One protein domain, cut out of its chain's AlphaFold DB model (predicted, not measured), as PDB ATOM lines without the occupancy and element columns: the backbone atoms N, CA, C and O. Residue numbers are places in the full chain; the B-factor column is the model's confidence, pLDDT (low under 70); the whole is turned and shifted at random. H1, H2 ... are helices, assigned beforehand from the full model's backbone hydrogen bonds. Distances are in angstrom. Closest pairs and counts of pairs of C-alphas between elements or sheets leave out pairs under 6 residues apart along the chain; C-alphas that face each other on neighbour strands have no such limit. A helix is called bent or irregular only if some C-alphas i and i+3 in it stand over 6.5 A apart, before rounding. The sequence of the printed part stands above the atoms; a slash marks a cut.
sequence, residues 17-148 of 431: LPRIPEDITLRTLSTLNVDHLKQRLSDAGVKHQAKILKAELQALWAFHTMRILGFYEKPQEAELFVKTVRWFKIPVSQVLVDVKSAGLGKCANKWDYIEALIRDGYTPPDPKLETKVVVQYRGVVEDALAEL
ATOM      1  N   LEU A  17     -11.253 -41.982 -25.323       52.78
ATOM      2  CA  LEU A  17     -11.069 -40.531 -25.202       52.78
ATOM      3  C   LEU A  17      -9.584 -40.180 -24.993       52.78
ATOM      4  O   LEU A  17      -8.934 -40.795 -24.142       52.78
ATOM      5  N   PRO A  18      -9.039 -39.169 -25.698       59.09
ATOM      6  CA  PRO A  18      -7.646 -38.765 -25.555       59.09
ATOM      7  C   PRO A  18      -7.411 -38.162 -24.163       59.09
ATOM      8  O   PRO A  18      -7.557 -36.960 -23.935       59.09
ATOM      9  N   ARG A  19      -7.056 -39.019 -23.204       70.62
ATOM     10  CA  ARG A  19      -6.565 -38.616 -21.886       70.62
ATOM     11  C   ARG A  19      -5.117 -38.165 -22.018       70.62
ATOM     12  O   ARG A  19      -4.347 -38.739 -22.787       70.62
ATOM     13  N   ILE A  20      -4.737 -37.152 -21.242       77.88
ATOM     14  CA  ILE A  20      -3.334 -36.746 -21.118       77.88
ATOM     15  C   ILE A  20      -2.565 -37.951 -20.550       77.88
ATOM     16  O   ILE A  20      -2.877 -38.359 -19.426       77.88
ATOM     17  N   PRO A  21      -1.573 -38.512 -21.263       77.00
ATOM     18  CA  PRO A  21      -0.860 -39.698 -20.795       77.00
ATOM     19  C   PRO A  21      -0.253 -39.505 -19.392       77.00
ATOM     20  O   PRO A  21       0.220 -38.414 -19.051       77.00
ATOM     21  N   GLU A  22      -0.324 -40.533 -18.543       80.44
ATOM     22  CA  GLU A  22       0.124 -40.472 -17.138       80.44
ATOM     23  C   GLU A  22       1.652 -40.410 -16.991       80.44
ATOM     24  O   GLU A  22       2.163 -39.947 -15.976       80.44
ATOM     25  N   ASP A  23       2.393 -40.834 -18.014       79.25
ATOM     26  CA  ASP A  23       3.857 -40.826 -18.062       79.25
ATOM     27  C   ASP A  23       4.450 -39.438 -18.359       79.25
ATOM     28  O   ASP A  23       5.651 -39.205 -18.184       79.25
ATOM     29  N   ILE A  24       3.613 -38.493 -18.787       81.69
ATOM     30  CA  ILE A  24       4.034 -37.137 -19.119       81.69
ATOM     31  C   ILE A  24       4.188 -36.314 -17.846       81.69
ATOM     32  O   ILE A  24       3.221 -36.120 -17.119       81.69
ATOM     33  N   THR A  25       5.388 -35.763 -17.628       87.88
ATOM     34  CA  THR A  25       5.688 -34.911 -16.470       87.88
ATOM     35  C   THR A  25       6.248 -33.536 -16.840       87.88
ATOM     36  O   THR A  25       7.115 -33.392 -17.709       87.88
ATOM     37  N   LEU A  26       5.821 -32.505 -16.105       91.69
ATOM     38  CA  LEU A  26       6.302 -31.128 -16.263       91.69
ATOM     39  C   LEU A  26       7.593 -30.804 -15.495       91.69
ATOM     40  O   LEU A  26       8.091 -29.679 -15.574       91.69
ATOM     41  N   ARG A  27       8.195 -31.760 -14.779       89.44
ATOM     42  CA  ARG A  27       9.383 -31.527 -13.924       89.44
ATOM     43  C   ARG A  27      10.574 -30.903 -14.649       89.44
ATOM     44  O   ARG A  27      11.328 -30.120 -14.060       89.44
ATOM     45  N   THR A  28      10.736 -31.216 -15.933       89.25
ATOM     46  CA  THR A  28      11.841 -30.696 -16.751       89.25
ATOM     47  C   THR A  28      11.732 -29.195 -17.024       89.25
ATOM     48  O   THR A  28      12.750 -28.568 -17.283       89.25
ATOM     49  N   LEU A  29      10.549 -28.573 -16.880       89.06
ATOM     50  CA  LEU A  29      10.361 -27.125 -17.075       89.06
ATOM     51  C   LEU A  29      11.177 -26.264 -16.107       89.06
ATOM     52  O   LEU A  29      11.471 -25.104 -16.403       89.06
ATOM     53  N   SER A  30      11.534 -26.827 -14.955       89.50
ATOM     54  CA  SER A  30      12.295 -26.153 -13.905       89.50
ATOM     55  C   SER A  30      13.703 -25.745 -14.335       89.50
ATOM     56  O   SER A  30      14.208 -24.716 -13.886       89.50
ATOM     57  N   THR A  31      14.317 -26.522 -15.229       92.88
ATOM     58  CA  THR A  31      15.709 -26.346 -15.662       92.88
ATOM     59  C   THR A  31      15.830 -25.562 -16.965       92.88
ATOM     60  O   THR A  31      16.932 -25.185 -17.366       92.88
ATOM     61  N   LEU A  32      14.711 -25.279 -17.636       93.44
ATOM     62  CA  LEU A  32      14.717 -24.578 -18.913       93.44
ATOM     63  C   LEU A  32      14.753 -23.058 -18.700       93.44
ATOM     64  O   LEU A  32      13.956 -22.461 -17.962       93.44
ATOM     65  N   ASN A  33      15.707 -22.411 -19.366       96.81
ATOM     66  CA  ASN A  33      15.738 -20.961 -19.518       96.81
ATOM     67  C   ASN A  33      14.889 -20.548 -20.740       96.81
ATOM     68  O   ASN A  33      14.272 -21.390 -21.394       96.81
ATOM     69  N   VAL A  34      14.809 -19.244 -21.012       96.06
ATOM     70  CA  VAL A  34      13.995 -18.708 -22.117       96.06
ATOM     71  C   VAL A  34      14.458 -19.252 -23.470       96.06
ATOM     72  O   VAL A  34      13.616 -19.676 -24.257       96.06
ATOM     73  N   ASP A  35      15.766 -19.305 -23.719       96.31
ATOM     74  CA  ASP A  35      16.314 -19.753 -25.003       96.31
ATOM     75  C   ASP A  35      16.070 -21.247 -25.235       96.31
ATOM     76  O   ASP A  35      15.628 -21.636 -26.312       96.31
ATOM     77  N   HIS A  36      16.235 -22.080 -24.202       97.38
ATOM     78  CA  HIS A  36      15.903 -23.503 -24.268       97.38
ATOM     79  C   HIS A  36      14.415 -23.736 -24.555       97.38
ATOM     80  O   HIS A  36      14.078 -24.632 -25.326       97.38
ATOM     81  N   LEU A  37      13.516 -22.950 -23.947       96.81
ATOM     82  CA  LEU A  37      12.076 -23.057 -24.205       96.81
ATOM     83  C   LEU A  37      11.734 -22.657 -25.641       96.81
ATOM     84  O   LEU A  37      11.002 -23.381 -26.307       96.81
ATOM     85  N   LYS A  38      12.284 -21.534 -26.122       95.31
ATOM     86  CA  LYS A  38      12.101 -21.076 -27.505       95.31
ATOM     87  C   LYS A  38      12.605 -22.115 -28.504       95.31
ATOM     88  O   LYS A  38      11.877 -22.462 -29.427       95.31
ATOM     89  N   GLN A  39      13.804 -22.658 -28.284       95.44
ATOM     90  CA  GLN A  39      14.373 -23.696 -29.143       95.44
ATOM     91  C   GLN A  39      13.476 -24.935 -29.179       95.44
ATOM     92  O   GLN A  39      13.092 -25.368 -30.256       95.44
ATOM     93  N   ARG A  40      13.062 -25.457 -28.016       94.75
ATOM     94  CA  ARG A  40      12.190 -26.640 -27.950       94.75
ATOM     95  C   ARG A  40      10.832 -26.426 -28.611       94.75
ATOM     96  O   ARG A  40      10.351 -27.318 -29.300       94.75
ATOM     97  N   LEU A  41      10.215 -25.261 -28.413       92.69
ATOM     98  CA  LEU A  41       8.961 -24.914 -29.080       92.69
ATOM     99  C   LEU A  41       9.155 -24.824 -30.598       92.69
ATOM    100  O   LEU A  41       8.345 -25.373 -31.338       92.69
ATOM    101  N   SER A  42      10.251 -24.214 -31.055       91.75
ATOM    102  CA  SER A  42      10.604 -24.149 -32.475       91.75
ATOM    103  C   SER A  42      10.836 -25.537 -33.080       91.75
ATOM    104  O   SER A  42      10.297 -25.823 -34.148       91.75
ATOM    105  N   ASP A  43      11.580 -26.412 -32.397       91.69
ATOM    106  CA  ASP A  43      11.834 -27.797 -32.824       91.69
ATOM    107  C   ASP A  43      10.530 -28.609 -32.905       91.69
ATOM    108  O   ASP A  43      10.358 -29.444 -33.790       91.69
ATOM    109  N   ALA A  44       9.584 -28.319 -32.010       89.38
ATOM    110  CA  ALA A  44       8.242 -28.892 -31.999       89.38
ATOM    111  C   ALA A  44       7.272 -28.250 -33.013       89.38
ATOM    112  O   ALA A  44       6.099 -28.622 -33.063       89.38
ATOM    113  N   GLY A  45       7.716 -27.260 -33.796       90.19
ATOM    114  CA  GLY A  45       6.868 -26.522 -34.736       90.19
ATOM    115  C   GLY A  45       5.826 -25.609 -34.073       90.19
ATOM    116  O   GLY A  45       4.920 -25.117 -34.749       90.19
ATOM    117  N   VAL A  46       5.940 -25.354 -32.767       88.56
ATOM    118  CA  VAL A  46       5.059 -24.456 -32.014       88.56
ATOM    119  C   VAL A  46       5.553 -23.023 -32.174       88.56
ATOM    120  O   VAL A  46       6.582 -22.618 -31.629       88.56
ATOM    121  N   LYS A  47       4.798 -22.226 -32.927       88.00
ATOM    122  CA  LYS A  47       5.108 -20.809 -33.136       88.00
ATOM    123  C   LYS A  47       4.884 -20.006 -31.858       88.00
ATOM    124  O   LYS A  47       3.911 -20.218 -31.140       88.00
ATOM    125  N   HIS A  48       5.748 -19.027 -31.617       88.56
ATOM    126  CA  HIS A  48       5.624 -18.083 -30.510       88.56
ATOM    127  C   HIS A  48       6.178 -16.709 -30.908       88.56
ATOM    128  O   HIS A  48       6.980 -16.588 -31.834       88.56
ATOM    129  N   GLN A  49       5.785 -15.658 -30.187       84.62
ATOM    130  CA  GLN A  49       6.316 -14.313 -30.420       84.62
ATOM    131  C   GLN A  49       7.782 -14.182 -29.983       84.62
ATOM    132  O   GLN A  49       8.266 -14.909 -29.113       84.62
ATOM    133  N   ALA A  50       8.499 -13.202 -30.542       88.25
ATOM    134  CA  ALA A  50       9.888 -12.929 -30.171       88.25
ATOM    135  C   ALA A  50      10.030 -12.398 -28.728       88.25
ATOM    136  O   ALA A  50      10.971 -12.777 -28.021       88.25
ATOM    137  N   LYS A  51       9.083 -11.555 -28.285       91.62
ATOM    138  CA  LYS A  51       9.067 -10.874 -26.972       91.62
ATOM    139  C   LYS A  51       8.222 -11.580 -25.896       91.62
ATOM    140  O   LYS A  51       7.917 -10.981 -24.872       91.62
ATOM    141  N   ILE A  52       7.855 -12.837 -26.122       91.50
ATOM    142  CA  ILE A  52       7.038 -13.634 -25.199       91.50
ATOM    143  C   ILE A  52       7.725 -13.835 -23.833       91.50
ATOM    144  O   ILE A  52       8.945 -14.029 -23.757       91.50
ATOM    145  N   LEU A  53       6.953 -13.791 -22.744       93.62
ATOM    146  CA  LEU A  53       7.471 -13.936 -21.384       93.62
ATOM    147  C   LEU A  53       7.808 -15.400 -21.066       93.62
ATOM    148  O   LEU A  53       7.210 -16.337 -21.595       93.62
ATOM    149  N   LYS A  54       8.722 -15.622 -20.109       95.31
ATOM    150  CA  LYS A  54       9.124 -16.981 -19.698       95.31
ATOM    151  C   LYS A  54       7.934 -17.847 -19.265       95.31
ATOM    152  O   LYS A  54       7.859 -19.002 -19.662       95.31
ATOM    153  N   ALA A  55       7.008 -17.303 -18.476       94.06
ATOM    154  CA  ALA A  55       5.848 -18.055 -17.991       94.06
ATOM    155  C   ALA A  55       4.902 -18.497 -19.124       94.06
ATOM    156  O   ALA A  55       4.315 -19.569 -19.048       94.06
ATOM    157  N   GLU A  56       4.787 -17.697 -20.185       93.25
ATOM    158  CA  GLU A  56       3.978 -18.021 -21.366       93.25
ATOM    159  C   GLU A  56       4.646 -19.116 -22.197       93.25
ATOM    160  O   GLU A  56       3.992 -20.078 -22.586       93.25
ATOM    161  N   LEU A  57       5.969 -19.038 -22.376       94.94
ATOM    162  CA  LEU A  57       6.755 -20.115 -22.985       94.94
ATOM    163  C   LEU A  57       6.634 -21.432 -22.204       94.94
ATOM    164  O   LEU A  57       6.511 -22.496 -22.804       94.94
ATOM    165  N   GLN A  58       6.653 -21.371 -20.869       96.19
ATOM    166  CA  GLN A  58       6.469 -22.550 -20.020       96.19
ATOM    167  C   GLN A  58       5.062 -23.139 -20.156       96.19
ATOM    168  O   GLN A  58       4.939 -24.356 -20.258       96.19
ATOM    169  N   ALA A  59       4.023 -22.301 -20.207       94.81
ATOM    170  CA  ALA A  59       2.647 -22.745 -20.423       94.81
ATOM    171  C   ALA A  59       2.460 -23.388 -21.807       94.81
ATOM    172  O   ALA A  59       1.890 -24.473 -21.898       94.81
ATOM    173  N   LEU A  60       3.004 -22.776 -22.869       93.31
ATOM    174  CA  LEU A  60       2.994 -23.354 -24.219       93.31
ATOM    175  C   LEU A  60       3.694 -24.712 -24.233       93.31
ATOM    176  O   LEU A  60       3.141 -25.688 -24.729       93.31
ATOM    177  N   TRP A  61       4.888 -24.808 -23.644       94.88
ATOM    178  CA  TRP A  61       5.608 -26.078 -23.604       94.88
ATOM    179  C   TRP A  61       4.875 -27.135 -22.772       94.88
ATOM    180  O   TRP A  61       4.854 -28.300 -23.163       94.88
ATOM    181  N   ALA A  62       4.237 -26.747 -21.662       94.81
ATOM    182  CA  ALA A  62       3.411 -27.648 -20.861       94.81
ATOM    183  C   ALA A  62       2.248 -28.218 -21.683       94.81
ATOM    184  O   ALA A  62       2.096 -29.433 -21.757       94.81
ATOM    185  N   PHE A  63       1.493 -27.361 -22.377       93.69
ATOM    186  CA  PHE A  63       0.375 -27.789 -23.222       93.69
ATOM    187  C   PHE A  63       0.840 -28.669 -24.385       93.69
ATOM    188  O   PHE A  63       0.145 -29.614 -24.751       93.69
ATOM    189  N   HIS A  64       2.024 -28.401 -24.944       91.50
ATOM    190  CA  HIS A  64       2.605 -29.210 -26.019       91.50
ATOM    191  C   HIS A  64       2.931 -30.600 -25.499       91.50
ATOM    192  O   HIS A  64       2.487 -31.606 -26.045       91.50
ATOM    193  N   THR A  65       3.670 -30.624 -24.392       91.50
ATOM    194  CA  THR A  65       4.116 -31.837 -23.719       91.50
ATOM    195  C   THR A  65       2.916 -32.692 -23.325       91.50
ATOM    196  O   THR A  65       2.937 -33.890 -23.550       91.50
ATOM    197  N   MET A  66       1.835 -32.079 -22.840       92.19
ATOM    198  CA  MET A  66       0.597 -32.755 -22.435       92.19
ATOM    199  C   MET A  66      -0.367 -33.046 -23.598       92.19
ATOM    200  O   MET A  66      -1.456 -33.556 -23.358       92.19
ATOM    201  N   ARG A  67       0.019 -32.746 -24.849       90.44
ATOM    202  CA  ARG A  67      -0.805 -32.922 -26.064       90.44
ATOM    203  C   ARG A  67      -2.168 -32.216 -26.011       90.44
ATOM    204  O   ARG A  67      -3.125 -32.663 -26.627       90.44
ATOM    205  N   ILE A  68      -2.229 -31.099 -25.291       87.94
ATOM    206  CA  ILE A  68      -3.388 -30.194 -25.236       87.94
ATOM    207  C   ILE A  68      -3.323 -29.196 -26.405       87.94
ATOM    208  O   ILE A  68      -4.337 -28.700 -26.883       87.94
ATOM    209  N   LEU A  69      -2.114 -28.901 -26.895       71.19
ATOM    210  CA  LEU A  69      -1.884 -27.964 -27.995       71.19
ATOM    211  C   LEU A  69      -2.518 -28.453 -29.309       71.19
ATOM    212  O   LEU A  69      -2.100 -29.469 -29.862       71.19
ATOM    213  N   GLY A  70      -3.487 -27.688 -29.821       64.62
ATOM    214  CA  GLY A  70      -4.175 -27.972 -31.087       64.62
ATOM    215  C   GLY A  70      -5.607 -27.439 -31.189       64.62
ATOM    216  O   GLY A  70      -6.155 -27.441 -32.286       64.62
ATOM    217  N   PHE A  71      -6.196 -26.952 -30.089       55.06
ATOM    218  CA  PHE A  71      -7.642 -26.716 -30.002       55.06
ATOM    219  C   PHE A  71      -8.035 -25.356 -29.372       55.06
ATOM    220  O   PHE A  71      -9.166 -25.177 -28.920       55.06
ATOM    221  N   TYR A  72      -7.155 -24.341 -29.439       55.09
ATOM    222  CA  TYR A  72      -7.408 -22.973 -28.926       55.09
ATOM    223  C   TYR A  72      -8.613 -22.240 -29.545       55.09
ATOM    224  O   TYR A  72      -8.896 -21.103 -29.181       55.09
ATOM    225  N   GLU A  73      -9.329 -22.864 -30.472       56.59
ATOM    226  CA  GLU A  73     -10.626 -22.389 -30.952       56.59
ATOM    227  C   GLU A  73     -11.720 -22.522 -29.879       56.59
ATOM    228  O   GLU A  73     -12.771 -21.888 -29.979       56.59
ATOM    229  N   LYS A  74     -11.481 -23.315 -28.824       70.25
ATOM    230  CA  LYS A  74     -12.425 -23.507 -27.723       70.25
ATOM    231  C   LYS A  74     -12.148 -22.529 -26.574       70.25
ATOM    232  O   LYS A  74     -11.047 -22.541 -26.014       70.25
ATOM    233  N   PRO A  75     -13.143 -21.726 -26.145       72.06
ATOM    234  CA  PRO A  75     -12.992 -20.776 -25.039       72.06
ATOM    235  C   PRO A  75     -12.437 -21.390 -23.745       72.06
ATOM    236  O   PRO A  75     -11.674 -20.739 -23.031       72.06
ATOM    237  N   GLN A  76     -12.776 -22.650 -23.459       76.56
ATOM    238  CA  GLN A  76     -12.340 -23.361 -22.255       76.56
ATOM    239  C   GLN A  76     -10.818 -23.562 -22.217       76.56
ATOM    240  O   GLN A  76     -10.197 -23.456 -21.160       76.56
ATOM    241  N   GLU A  77     -10.190 -23.806 -23.366       83.00
ATOM    242  CA  GLU A  77      -8.745 -24.028 -23.444       83.00
ATOM    243  C   GLU A  77      -7.956 -22.729 -23.359       83.00
ATOM    244  O   GLU A  77      -6.897 -22.687 -22.730       83.00
ATOM    245  N   ALA A  78      -8.490 -21.654 -23.944       81.81
ATOM    246  CA  ALA A  78      -7.943 -20.316 -23.765       81.81
ATOM    247  C   ALA A  78      -7.980 -19.910 -22.281       81.81
ATOM    248  O   ALA A  78      -6.988 -19.409 -21.747       81.81
ATOM    249  N   GLU A  79      -9.083 -20.194 -21.582       82.81
ATOM    250  CA  GLU A  79      -9.191 -19.961 -20.140       82.81
ATOM    251  C   GLU A  79      -8.177 -20.805 -19.347       82.81
ATOM    252  O   GLU A  79      -7.464 -20.273 -18.486       82.81
ATOM    253  N   LEU A  80      -8.059 -22.102 -19.658       92.69
ATOM    254  CA  LEU A  80      -7.091 -22.992 -19.014       92.69
ATOM    255  C   LEU A  80      -5.649 -22.524 -19.248       92.69
ATOM    256  O   LEU A  80      -4.826 -22.560 -18.329       92.69
ATOM    257  N   PHE A  81      -5.334 -22.032 -20.446       92.12
ATOM    258  CA  PHE A  81      -4.019 -21.490 -20.771       92.12
ATOM    259  C   PHE A  81      -3.697 -20.251 -19.927       92.12
ATOM    260  O   PHE A  81      -2.623 -20.176 -19.327       92.12
ATOM    261  N   VAL A  82      -4.638 -19.312 -19.793       85.50
ATOM    262  CA  VAL A  82      -4.464 -18.112 -18.953       85.50
ATOM    263  C   VAL A  82      -4.234 -18.487 -17.486       85.50
ATOM    264  O   VAL A  82      -3.308 -17.965 -16.852       85.50
ATOM    265  N   LYS A  83      -5.019 -19.434 -16.948       92.19
ATOM    266  CA  LYS A  83      -4.813 -19.973 -15.591       92.19
ATOM    267  C   LYS A  83      -3.420 -20.586 -15.447       92.19
ATOM    268  O   LYS A  83      -2.701 -20.278 -14.497       92.19
ATOM    269  N   THR A  84      -2.998 -21.352 -16.446       95.38
ATOM    270  CA  THR A  84      -1.681 -21.989 -16.480       95.38
ATOM    271  C   THR A  84      -0.552 -20.963 -16.432       95.38
ATOM    272  O   THR A  84       0.326 -21.054 -15.571       95.38
ATOM    273  N   VAL A  85      -0.599 -19.924 -17.274       93.19
ATOM    274  CA  VAL A  85       0.383 -18.824 -17.257       93.19
ATOM    275  C   VAL A  85       0.456 -18.162 -15.877       93.19
ATOM    276  O   VAL A  85       1.553 -17.871 -15.389       93.19
ATOM    277  N   ARG A  86      -0.688 -17.944 -15.213       94.75
ATOM    278  CA  ARG A  86      -0.730 -17.399 -13.846       94.75
ATOM    279  C   ARG A  86      -0.020 -18.322 -12.854       94.75
ATOM    280  O   ARG A  86       0.815 -17.834 -12.090       94.75
ATOM    281  N   TRP A  87      -0.284 -19.628 -12.878       97.12
ATOM    282  CA  TRP A  87       0.359 -20.579 -11.964       97.12
ATOM    283  C   TRP A  87       1.885 -20.623 -12.126       97.12
ATOM    284  O   TRP A  87       2.622 -20.722 -11.138       97.12
ATOM    285  N   PHE A  88       2.385 -20.456 -13.354       95.50
ATOM    286  CA  PHE A  88       3.821 -20.323 -13.610       95.50
ATOM    287  C   PHE A  88       4.425 -19.064 -12.956       95.50
ATOM    288  O   PHE A  88       5.535 -19.146 -12.418       95.50
ATOM    289  N   LYS A  89       3.694 -17.938 -12.920       94.69
ATOM    290  CA  LYS A  89       4.152 -16.643 -12.368       94.69
ATOM    291  C   LYS A  89       4.135 -16.567 -10.837       94.69
ATOM    292  O   LYS A  89       5.006 -15.925 -10.256       94.69
ATOM    293  N   ILE A  90       3.162 -17.195 -10.178       93.62
ATOM    294  CA  ILE A  90       2.948 -17.018  -8.731       93.62
ATOM    295  C   ILE A  90       3.870 -17.901  -7.861       93.62
ATOM    296  O   ILE A  90       4.361 -18.932  -8.332       93.62
ATOM    297  N   PRO A  91       4.127 -17.546  -6.585       96.12
ATOM    298  CA  PRO A  91       4.873 -18.387  -5.644       96.12
ATOM    299  C   PRO A  91       4.198 -19.740  -5.367       96.12
ATOM    300  O   PRO A  91       2.977 -19.863  -5.439       96.12
ATOM    301  N   VAL A  92       4.985 -20.748  -4.961       95.69
ATOM    302  CA  VAL A  92       4.487 -22.109  -4.645       95.69
ATOM    303  C   VAL A  92       3.369 -22.087  -3.599       95.69
ATOM    304  O   VAL A  92       2.395 -22.819  -3.729       95.69
ATOM    305  N   SER A  93       3.471 -21.215  -2.593       94.81
ATOM    306  CA  SER A  93       2.455 -21.064  -1.546       94.81
ATOM    307  C   SER A  93       1.080 -20.661  -2.080       94.81
ATOM    308  O   SER A  93       0.081 -21.077  -1.507       94.81
ATOM    309  N   GLN A  94       1.017 -19.893  -3.171       91.50
ATOM    310  CA  GLN A  94      -0.243 -19.497  -3.805       91.50
ATOM    311  C   GLN A  94      -0.775 -20.599  -4.725       91.50
ATOM    312  O   GLN A  94      -1.966 -20.879  -4.683       91.50
ATOM    313  N   VAL A  95       0.096 -21.300  -5.465       95.50
ATOM    314  CA  VAL A  95      -0.316 -22.497  -6.230       95.50
ATOM    315  C   VAL A  95      -0.943 -23.540  -5.296       95.50
ATOM    316  O   VAL A  95      -1.960 -24.134  -5.625       95.50
ATOM    317  N   LEU A  96      -0.392 -23.717  -4.091       93.56
ATOM    318  CA  LEU A  96      -0.947 -24.611  -3.070       93.56
ATOM    319  C   LEU A  96      -2.366 -24.240  -2.621       93.56
ATOM    320  O   LEU A  96      -3.098 -25.126  -2.182       93.56
ATOM    321  N   VAL A  97      -2.744 -22.960  -2.676       92.31
ATOM    322  CA  VAL A  97      -4.122 -22.537  -2.391       92.31
ATOM    323  C   VAL A  97      -5.039 -23.049  -3.494       92.31
ATOM    324  O   VAL A  97      -6.029 -23.698  -3.181       92.31
ATOM    325  N   ASP A  98      -4.666 -22.845  -4.758       91.31
ATOM    326  CA  ASP A  98      -5.454 -23.298  -5.910       91.31
ATOM    327  C   ASP A  98      -5.599 -24.833  -5.930       91.31
ATOM    328  O   ASP A  98      -6.701 -25.342  -6.105       91.31
ATOM    329  N   VAL A  99      -4.524 -25.576  -5.638       95.75
ATOM    330  CA  VAL A  99      -4.535 -27.051  -5.513       95.75
ATOM    331  C   VAL A  99      -5.511 -27.515  -4.433       95.75
ATOM    332  O   VAL A  99      -6.304 -28.424  -4.662       95.75
ATOM    333  N   LYS A 100      -5.470 -26.891  -3.247       93.38
ATOM    334  CA  LYS A 100      -6.383 -27.236  -2.146       93.38
ATOM    335  C   LYS A 100      -7.833 -26.920  -2.497       93.38
ATOM    336  O   LYS A 100      -8.707 -27.710  -2.160       93.38
ATOM    337  N   SER A 101      -8.076 -25.790  -3.158       90.44
ATOM    338  CA  SER A 101      -9.413 -25.395  -3.609       90.44
ATOM    339  C   SER A 101      -9.986 -26.364  -4.646       90.44
ATOM    340  O   SER A 101     -11.184 -26.613  -4.628       90.44
ATOM    341  N   ALA A 102      -9.137 -26.949  -5.496       93.12
ATOM    342  CA  ALA A 102      -9.516 -27.992  -6.451       93.12
ATOM    343  C   ALA A 102      -9.659 -29.394  -5.813       93.12
ATOM    344  O   ALA A 102      -9.952 -30.363  -6.502       93.12
ATOM    345  N   GLY A 103      -9.430 -29.541  -4.501       95.00
ATOM    346  CA  GLY A 103      -9.480 -30.845  -3.829       95.00
ATOM    347  C   GLY A 103      -8.339 -31.794  -4.216       95.00
ATOM    348  O   GLY A 103      -8.415 -32.993  -3.949       95.00
ATOM    349  N   LEU A 104      -7.269 -31.275  -4.824       94.00
ATOM    350  CA  LEU A 104      -6.142 -32.068  -5.304       94.00
ATOM    351  C   LEU A 104      -5.157 -32.397  -4.167       94.00
ATOM    352  O   LEU A 104      -4.947 -31.625  -3.225       94.00
ATOM    353  N   GLY A 105      -4.532 -33.574  -4.258       91.88
ATOM    354  CA  GLY A 105      -3.574 -34.073  -3.268       91.88
ATOM    355  C   GLY A 105      -2.261 -33.280  -3.206       91.88
ATOM    356  O   GLY A 105      -1.938 -32.465  -4.069       91.88
ATOM    357  N   LYS A 106      -1.449 -33.532  -2.168       90.12
ATOM    358  CA  LYS A 106      -0.093 -32.966  -2.097       90.12
ATOM    359  C   LYS A 106       0.810 -33.615  -3.151       90.12
ATOM    360  O   LYS A 106       0.963 -34.830  -3.160       90.12
ATOM    361  N   CYS A 107       1.479 -32.793  -3.950       91.12
ATOM    362  CA  CYS A 107       2.507 -33.203  -4.897       91.12
ATOM    363  C   CYS A 107       3.918 -32.881  -4.370       91.12
ATOM    364  O   CYS A 107       4.073 -32.170  -3.376       91.12
ATOM    365  N   ALA A 108       4.962 -33.399  -5.025       91.00
ATOM    366  CA  ALA A 108       6.330 -33.261  -4.519       91.00
ATOM    367  C   ALA A 108       6.922 -31.859  -4.747       91.00
ATOM    368  O   ALA A 108       7.784 -31.421  -3.984       91.00
ATOM    369  N   ASN A 109       6.501 -31.151  -5.800       94.19
ATOM    370  CA  ASN A 109       7.049 -29.842  -6.160       94.19
ATOM    371  C   ASN A 109       6.034 -28.963  -6.925       94.19
ATOM    372  O   ASN A 109       4.953 -29.416  -7.294       94.19
ATOM    373  N   LYS A 110       6.400 -27.695  -7.182       95.06
ATOM    374  CA  LYS A 110       5.563 -26.709  -7.898       95.06
ATOM    375  C   LYS A 110       5.050 -27.219  -9.247       95.06
ATOM    376  O   LYS A 110       3.910 -26.953  -9.597       95.06
ATOM    377  N   TRP A 111       5.895 -27.899 -10.011       95.81
ATOM    378  CA  TRP A 111       5.581 -28.327 -11.375       95.81
ATOM    379  C   TRP A 111       4.558 -29.447 -11.369       95.81
ATOM    380  O   TRP A 111       3.621 -29.392 -12.153       95.81
ATOM    381  N   ASP A 112       4.679 -30.374 -10.420       94.38
ATOM    382  CA  ASP A 112       3.676 -31.415 -10.209       94.38
ATOM    383  C   ASP A 112       2.315 -30.807  -9.810       94.38
ATOM    384  O   ASP A 112       1.276 -31.279 -10.255       94.38
ATOM    385  N   TYR A 113       2.302 -29.727  -9.014       95.81
ATOM    386  CA  TYR A 113       1.060 -29.016  -8.679       95.81
ATOM    387  C   TYR A 113       0.417 -28.345  -9.893       95.81
ATOM    388  O   TYR A 113      -0.793 -28.443 -10.080       95.81
ATOM    389  N   ILE A 114       1.217 -27.658 -10.712       96.75
ATOM    390  CA  ILE A 114       0.732 -27.031 -11.948       96.75
ATOM    391  C   ILE A 114       0.200 -28.102 -12.901       96.75
ATOM    392  O   ILE A 114      -0.862 -27.925 -13.480       96.75
ATOM    393  N   GLU A 115       0.909 -29.219 -13.039       96.31
ATOM    394  CA  GLU A 115       0.477 -30.344 -13.862       96.31
ATOM    395  C   GLU A 115      -0.869 -30.908 -13.390       96.31
ATOM    396  O   GLU A 115      -1.773 -31.075 -14.206       96.31
ATOM    397  N   ALA A 116      -1.028 -31.139 -12.083       94.94
ATOM    398  CA  ALA A 116      -2.281 -31.617 -11.506       94.94
ATOM    399  C   ALA A 116      -3.442 -30.646 -11.778       94.94
ATOM    400  O   ALA A 116      -4.517 -31.080 -12.174       94.94
ATOM    401  N   LEU A 117      -3.204 -29.339 -11.643       96.50
ATOM    402  CA  LEU A 117      -4.197 -28.304 -11.940       96.50
ATOM    403  C   LEU A 117      -4.561 -28.229 -13.434       96.50
ATOM    404  O   LEU A 117      -5.721 -28.004 -13.767       96.50
ATOM    405  N   ILE A 118      -3.597 -28.424 -14.343       95.81
ATOM    406  CA  ILE A 118      -3.880 -28.494 -15.786       95.81
ATOM    407  C   ILE A 118      -4.729 -29.729 -16.097       95.81
ATOM    408  O   ILE A 118      -5.690 -29.619 -16.848       95.81
ATOM    409  N   ARG A 119      -4.387 -30.891 -15.521       94.31
ATOM    410  CA  ARG A 119      -5.137 -32.143 -15.715       94.31
ATOM    411  C   ARG A 119      -6.573 -32.029 -15.194       94.31
ATOM    412  O   ARG A 119      -7.478 -32.467 -15.885       94.31
ATOM    413  N   ASP A 120      -6.762 -31.415 -14.027       94.81
ATOM    414  CA  ASP A 120      -8.079 -31.160 -13.425       94.81
ATOM    415  C   ASP A 120      -8.925 -30.184 -14.259       94.81
ATOM    416  O   ASP A 120     -10.105 -30.413 -14.504       94.81
ATOM    417  N   GLY A 121      -8.302 -29.118 -14.767       91.81
ATOM    418  CA  GLY A 121      -8.982 -28.120 -15.590       91.81
ATOM    419  C   GLY A 121      -9.200 -28.519 -17.054       91.81
ATOM    420  O   GLY A 121      -9.894 -27.796 -17.771       91.81
ATOM    421  N   TYR A 122      -8.608 -29.621 -17.527       92.12
ATOM    422  CA  TYR A 122      -8.719 -30.066 -18.915       92.12
ATOM    423  C   TYR A 122      -9.895 -31.028 -19.098       92.12
ATOM    424  O   TYR A 122      -9.923 -32.125 -18.546       92.12
ATOM    425  N   THR A 123     -10.850 -30.641 -19.942       85.12
ATOM    426  CA  THR A 123     -11.930 -31.524 -20.399       85.12
ATOM    427  C   THR A 123     -11.616 -31.995 -21.821       85.12
ATOM    428  O   THR A 123     -11.521 -31.146 -22.710       85.12
ATOM    429  N   PRO A 124     -11.455 -33.310 -22.070       80.25
ATOM    430  CA  PRO A 124     -11.206 -33.816 -23.413       80.25
ATOM    431  C   PRO A 124     -12.340 -33.420 -24.371       80.25
ATOM    432  O   PRO A 124     -13.504 -33.384 -23.960       80.25
ATOM    433  N   PRO A 125     -12.040 -33.139 -25.648       68.94
ATOM    434  CA  PRO A 125     -13.072 -32.912 -26.648       68.94
ATOM    435  C   PRO A 125     -13.961 -34.157 -26.812       68.94
ATOM    436  O   PRO A 125     -13.457 -35.277 -26.822       68.94
ATOM    437  N   ASP A 126     -15.275 -33.957 -26.973       71.38
ATOM    438  CA  ASP A 126     -16.204 -35.039 -27.320       71.38
ATOM    439  C   ASP A 126     -15.885 -35.551 -28.746       71.38
ATOM    440  O   ASP A 126     -15.982 -34.774 -29.704       71.38
ATOM    441  N   PRO A 127     -15.500 -36.831 -28.919       60.56
ATOM    442  CA  PRO A 127     -15.087 -37.413 -30.194       60.56
ATOM    443  C   PRO A 127     -16.223 -37.431 -31.219       60.56
ATOM    444  O   PRO A 127     -15.972 -37.506 -32.420       60.56
ATOM    445  N   LYS A 128     -17.483 -37.287 -30.789       64.12
ATOM    446  CA  LYS A 128     -18.635 -37.208 -31.700       64.12
ATOM    447  C   LYS A 128     -18.722 -35.882 -32.465       64.12
ATOM    448  O   LYS A 128     -19.549 -35.761 -33.365       64.12
ATOM    449  N   LEU A 129     -17.880 -34.898 -32.134       55.94
ATOM    450  CA  LEU A 129     -17.845 -33.569 -32.757       55.94
ATOM    451  C   LEU A 129     -16.619 -33.345 -33.664       55.94
ATOM    452  O   LEU A 129     -16.320 -32.195 -33.996       55.94
ATOM    453  N   GLU A 130     -15.906 -34.401 -34.082       42.34
ATOM    454  CA  GLU A 130     -14.729 -34.288 -34.957       42.34
ATOM    455  C   GLU A 130     -15.067 -33.658 -36.319       42.34
ATOM    456  O   GLU A 130     -15.406 -34.310 -37.307       42.34
ATOM    457  N   THR A 131     -14.921 -32.339 -36.388       41.00
ATOM    458  CA  THR A 131     -14.837 -31.612 -37.647       41.00
ATOM    459  C   THR A 131     -13.380 -31.696 -38.098       41.00
ATOM    460  O   THR A 131     -12.478 -31.411 -37.313       41.00
ATOM    461  N   LYS A 132     -13.124 -32.113 -39.344       38.59
ATOM    462  CA  LYS A 132     -11.776 -32.129 -39.941       38.59
ATOM    463  C   LYS A 132     -11.209 -30.706 -39.974       38.59
ATOM    464  O   LYS A 132     -11.424 -29.983 -40.944       38.59
ATOM    465  N   VAL A 133     -10.472 -30.308 -38.941       39.66
ATOM    466  CA  VAL A 133      -9.743 -29.040 -38.930       39.66
ATOM    467  C   VAL A 133      -8.331 -29.293 -39.449       39.66
ATOM    468  O   VAL A 133      -7.531 -30.010 -38.850       39.66
ATOM    469  N   VAL A 134      -8.035 -28.716 -40.614       34.47
ATOM    470  CA  VAL A 134      -6.674 -28.600 -41.139       34.47
ATOM    471  C   VAL A 134      -5.973 -27.527 -40.318       34.47
ATOM    472  O   VAL A 134      -6.317 -26.350 -40.386       34.47
ATOM    473  N   VAL A 135      -4.998 -27.947 -39.520       38.97
ATOM    474  CA  VAL A 135      -4.261 -27.086 -38.596       38.97
ATOM    475  C   VAL A 135      -3.429 -26.058 -39.373       38.97
ATOM    476  O   VAL A 135      -2.365 -26.369 -39.910       38.97
ATOM    477  N   GLN A 136      -3.898 -24.809 -39.406       36.84
ATOM    478  CA  GLN A 136      -3.139 -23.657 -39.888       36.84
ATOM    479  C   GLN A 136      -2.917 -22.674 -38.725       36.84
ATOM    480  O   GLN A 136      -3.739 -21.817 -38.426       36.84
ATOM    481  N   TYR A 137      -1.763 -22.802 -38.057       41.88
ATOM    482  CA  TYR A 137      -1.299 -21.948 -36.948       41.88
ATOM    483  C   TYR A 137      -0.928 -20.518 -37.399       41.88
ATOM    484  O   TYR A 137       0.230 -20.097 -37.282       41.88
ATOM    485  N   ARG A 138      -1.844 -19.771 -38.012       38.91
ATOM    486  CA  ARG A 138      -1.581 -18.397 -38.471       38.91
ATOM    487  C   ARG A 138      -2.894 -17.611 -38.461       38.91
ATOM    488  O   ARG A 138      -3.687 -17.758 -39.378       38.91
ATOM    489  N   GLY A 139      -3.141 -16.858 -37.394       41.22
ATOM    490  CA  GLY A 139      -4.341 -16.022 -37.263       41.22
ATOM    491  C   GLY A 139      -4.790 -15.865 -35.816       41.22
ATOM    492  O   GLY A 139      -4.627 -14.805 -35.239       41.22
ATOM    493  N   VAL A 140      -5.224 -16.949 -35.167       47.69
ATOM    494  CA  VAL A 140      -5.901 -16.885 -33.851       47.69
ATOM    495  C   VAL A 140      -5.022 -16.310 -32.730       47.69
ATOM    496  O   VAL A 140      -5.496 -15.587 -31.862       47.69
ATOM    497  N   VAL A 141      -3.719 -16.591 -32.760       44.00
ATOM    498  CA  VAL A 141      -2.770 -16.076 -31.761       44.00
ATOM    499  C   VAL A 141      -2.365 -14.630 -32.067       44.00
ATOM    500  O   VAL A 141      -2.092 -13.879 -31.143       44.00
ATOM    501  N   GLU A 142      -2.359 -14.215 -33.338       40.81
ATOM    502  CA  GLU A 142      -2.125 -12.816 -33.720       40.81
ATOM    503  C   GLU A 142      -3.357 -11.954 -33.442       40.81
ATOM    504  O   GLU A 142      -3.171 -10.834 -32.996       40.81
ATOM    505  N   ASP A 143      -4.577 -12.483 -33.553       43.09
ATOM    506  CA  ASP A 143      -5.802 -11.792 -33.136       43.09
ATOM    507  C   ASP A 143      -5.945 -11.758 -31.605       43.09
ATOM    508  O   ASP A 143      -6.255 -10.710 -31.053       43.09
ATOM    509  N   ALA A 144      -5.606 -12.834 -30.882       45.00
ATOM    510  CA  ALA A 144      -5.564 -12.835 -29.413       45.00
ATOM    511  C   ALA A 144      -4.418 -11.975 -28.831       45.00
ATOM    512  O   ALA A 144      -4.502 -11.503 -27.696       45.00
ATOM    513  N   LEU A 145      -3.338 -11.759 -29.593       39.47
ATOM    514  CA  LEU A 145      -2.230 -10.870 -29.218       39.47
ATOM    515  C   LEU A 145      -2.396  -9.443 -29.775       39.47
ATOM    516  O   LEU A 145      -1.860  -8.514 -29.180       39.47
ATOM    517  N   ALA A 146      -3.185  -9.231 -30.829       40.72
ATOM    518  CA  ALA A 146      -3.695  -7.918 -31.233       40.72
ATOM    519  C   ALA A 146      -4.830  -7.454 -30.299       40.72
ATOM    520  O   ALA A 146      -4.932  -6.267 -30.009       40.72
ATOM    521  N   GLU A 147      -5.590  -8.380 -29.696       43.25
ATOM    522  CA  GLU A 147      -6.451  -8.132 -28.526       43.25
ATOM    523  C   GLU A 147      -5.642  -7.641 -27.302       43.25
ATOM    524  O   GLU A 147      -6.199  -6.982 -26.423       43.25
ATOM    525  N   LEU A 148      -4.324  -7.883 -27.260       40.75
ATOM    526  CA  LEU A 148      -3.392  -7.297 -26.284       40.75
ATOM    527  C   LEU A 148      -2.809  -5.940 -26.727       40.75
ATOM    528  O   LEU A 148      -2.248  -5.233 -25.892       40.75
TER     529      LEU A 148
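AT A GLANCE: This is residues 17 to 148 of the 431 residues of the protein "PARP catalytic domain-containing protein" of Mollisia scopiformis (UniProt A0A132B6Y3). A rounded cluster of helices has H3 and H4 near its core; H2 packs on the side of H3 away from H4, while H4, H5 and H6 make a triangle with H6 running nearly antiparallel to H4 and alongside H5. The short H1 packs on the start of H6, and after H6 a long loop, residues 122 to 139, swings wide and leads to H7, a small helix that touches no other. The printed part has 132 residues with seven named helices, H1 to H7 in chain order, and no named strand: its class is all helix. It is compact, with a radius of gyration of the C-alphas of 14.9 A, and spans 40 by 38 by 29 A.

IN THESE COORDINATES: Start at Leu 17 and read on to C-alpha 27 at (9.383, -31.527, -13.924), where H1, residues 27 to 31, begins; it is neither bent nor irregular, but only just, with C-alphas 27 and 30 6.1 A apart. H2 follows at residues 34 to 43, 14.2 A long, and H3 at residues 54 to 65, 16.2 A. Find C-alpha 75 at (-12.992, -20.776, -25.039); from there H4, the longest, runs 21.7 A to residue 89. H5, residues 92 to 101, measures 14.3 A, and H6, residues 110 to 121, 16.5 A. H7, residues 140 to 146, is 9.6 A long and ends at C-alpha 146, (-3.695, -7.918, -31.233).

HOW THE PARTS SIT: Begin at H6, the hub, which touches H1, H4 and H5. With residues 111 to 112 alone it touches H1, the closest C-alphas being those of Arg 27 and Trp 111, 5.6 A apart. H5 and H6 touch at a shallow tilt of 29 degrees, the same way, closest at C-alphas 92 and 110, 5.7 A. H4 and H6 touch at a shallow tilt of 14 degrees, opposite ways, closest at C-alphas 80 and 121, 6.4 A. Residues 55 to 59 of H3 touch H4 at a steep tilt of 53 degrees, opposite ways, closest at C-alphas 55 and 88, 5.3 A. H2 and H3 touch the same way at a shallow tilt of 32 degrees, only just short of steep, closest at C-alphas 34 and 54, 5.7 A. H7 is apart from H4, for instance. In H2, H3, H4, H6 and H7 every O i to N i+4 pair is within hydrogen-bond range; in H5 5 of 6 are, and in H1 0 of 1, beside 2 of 2 O i to N i+3 pairs.

THE WHOLE: Look for the two C-alphas farthest apart at Ser 93 and Lys 132, 42.4 A. The printed part has no cut, and the link from H6 to H7, 18 residues, is long. Mean pLDDT of the printed part is 81.1; 29 residues are under 70, among them residues 127 to 148.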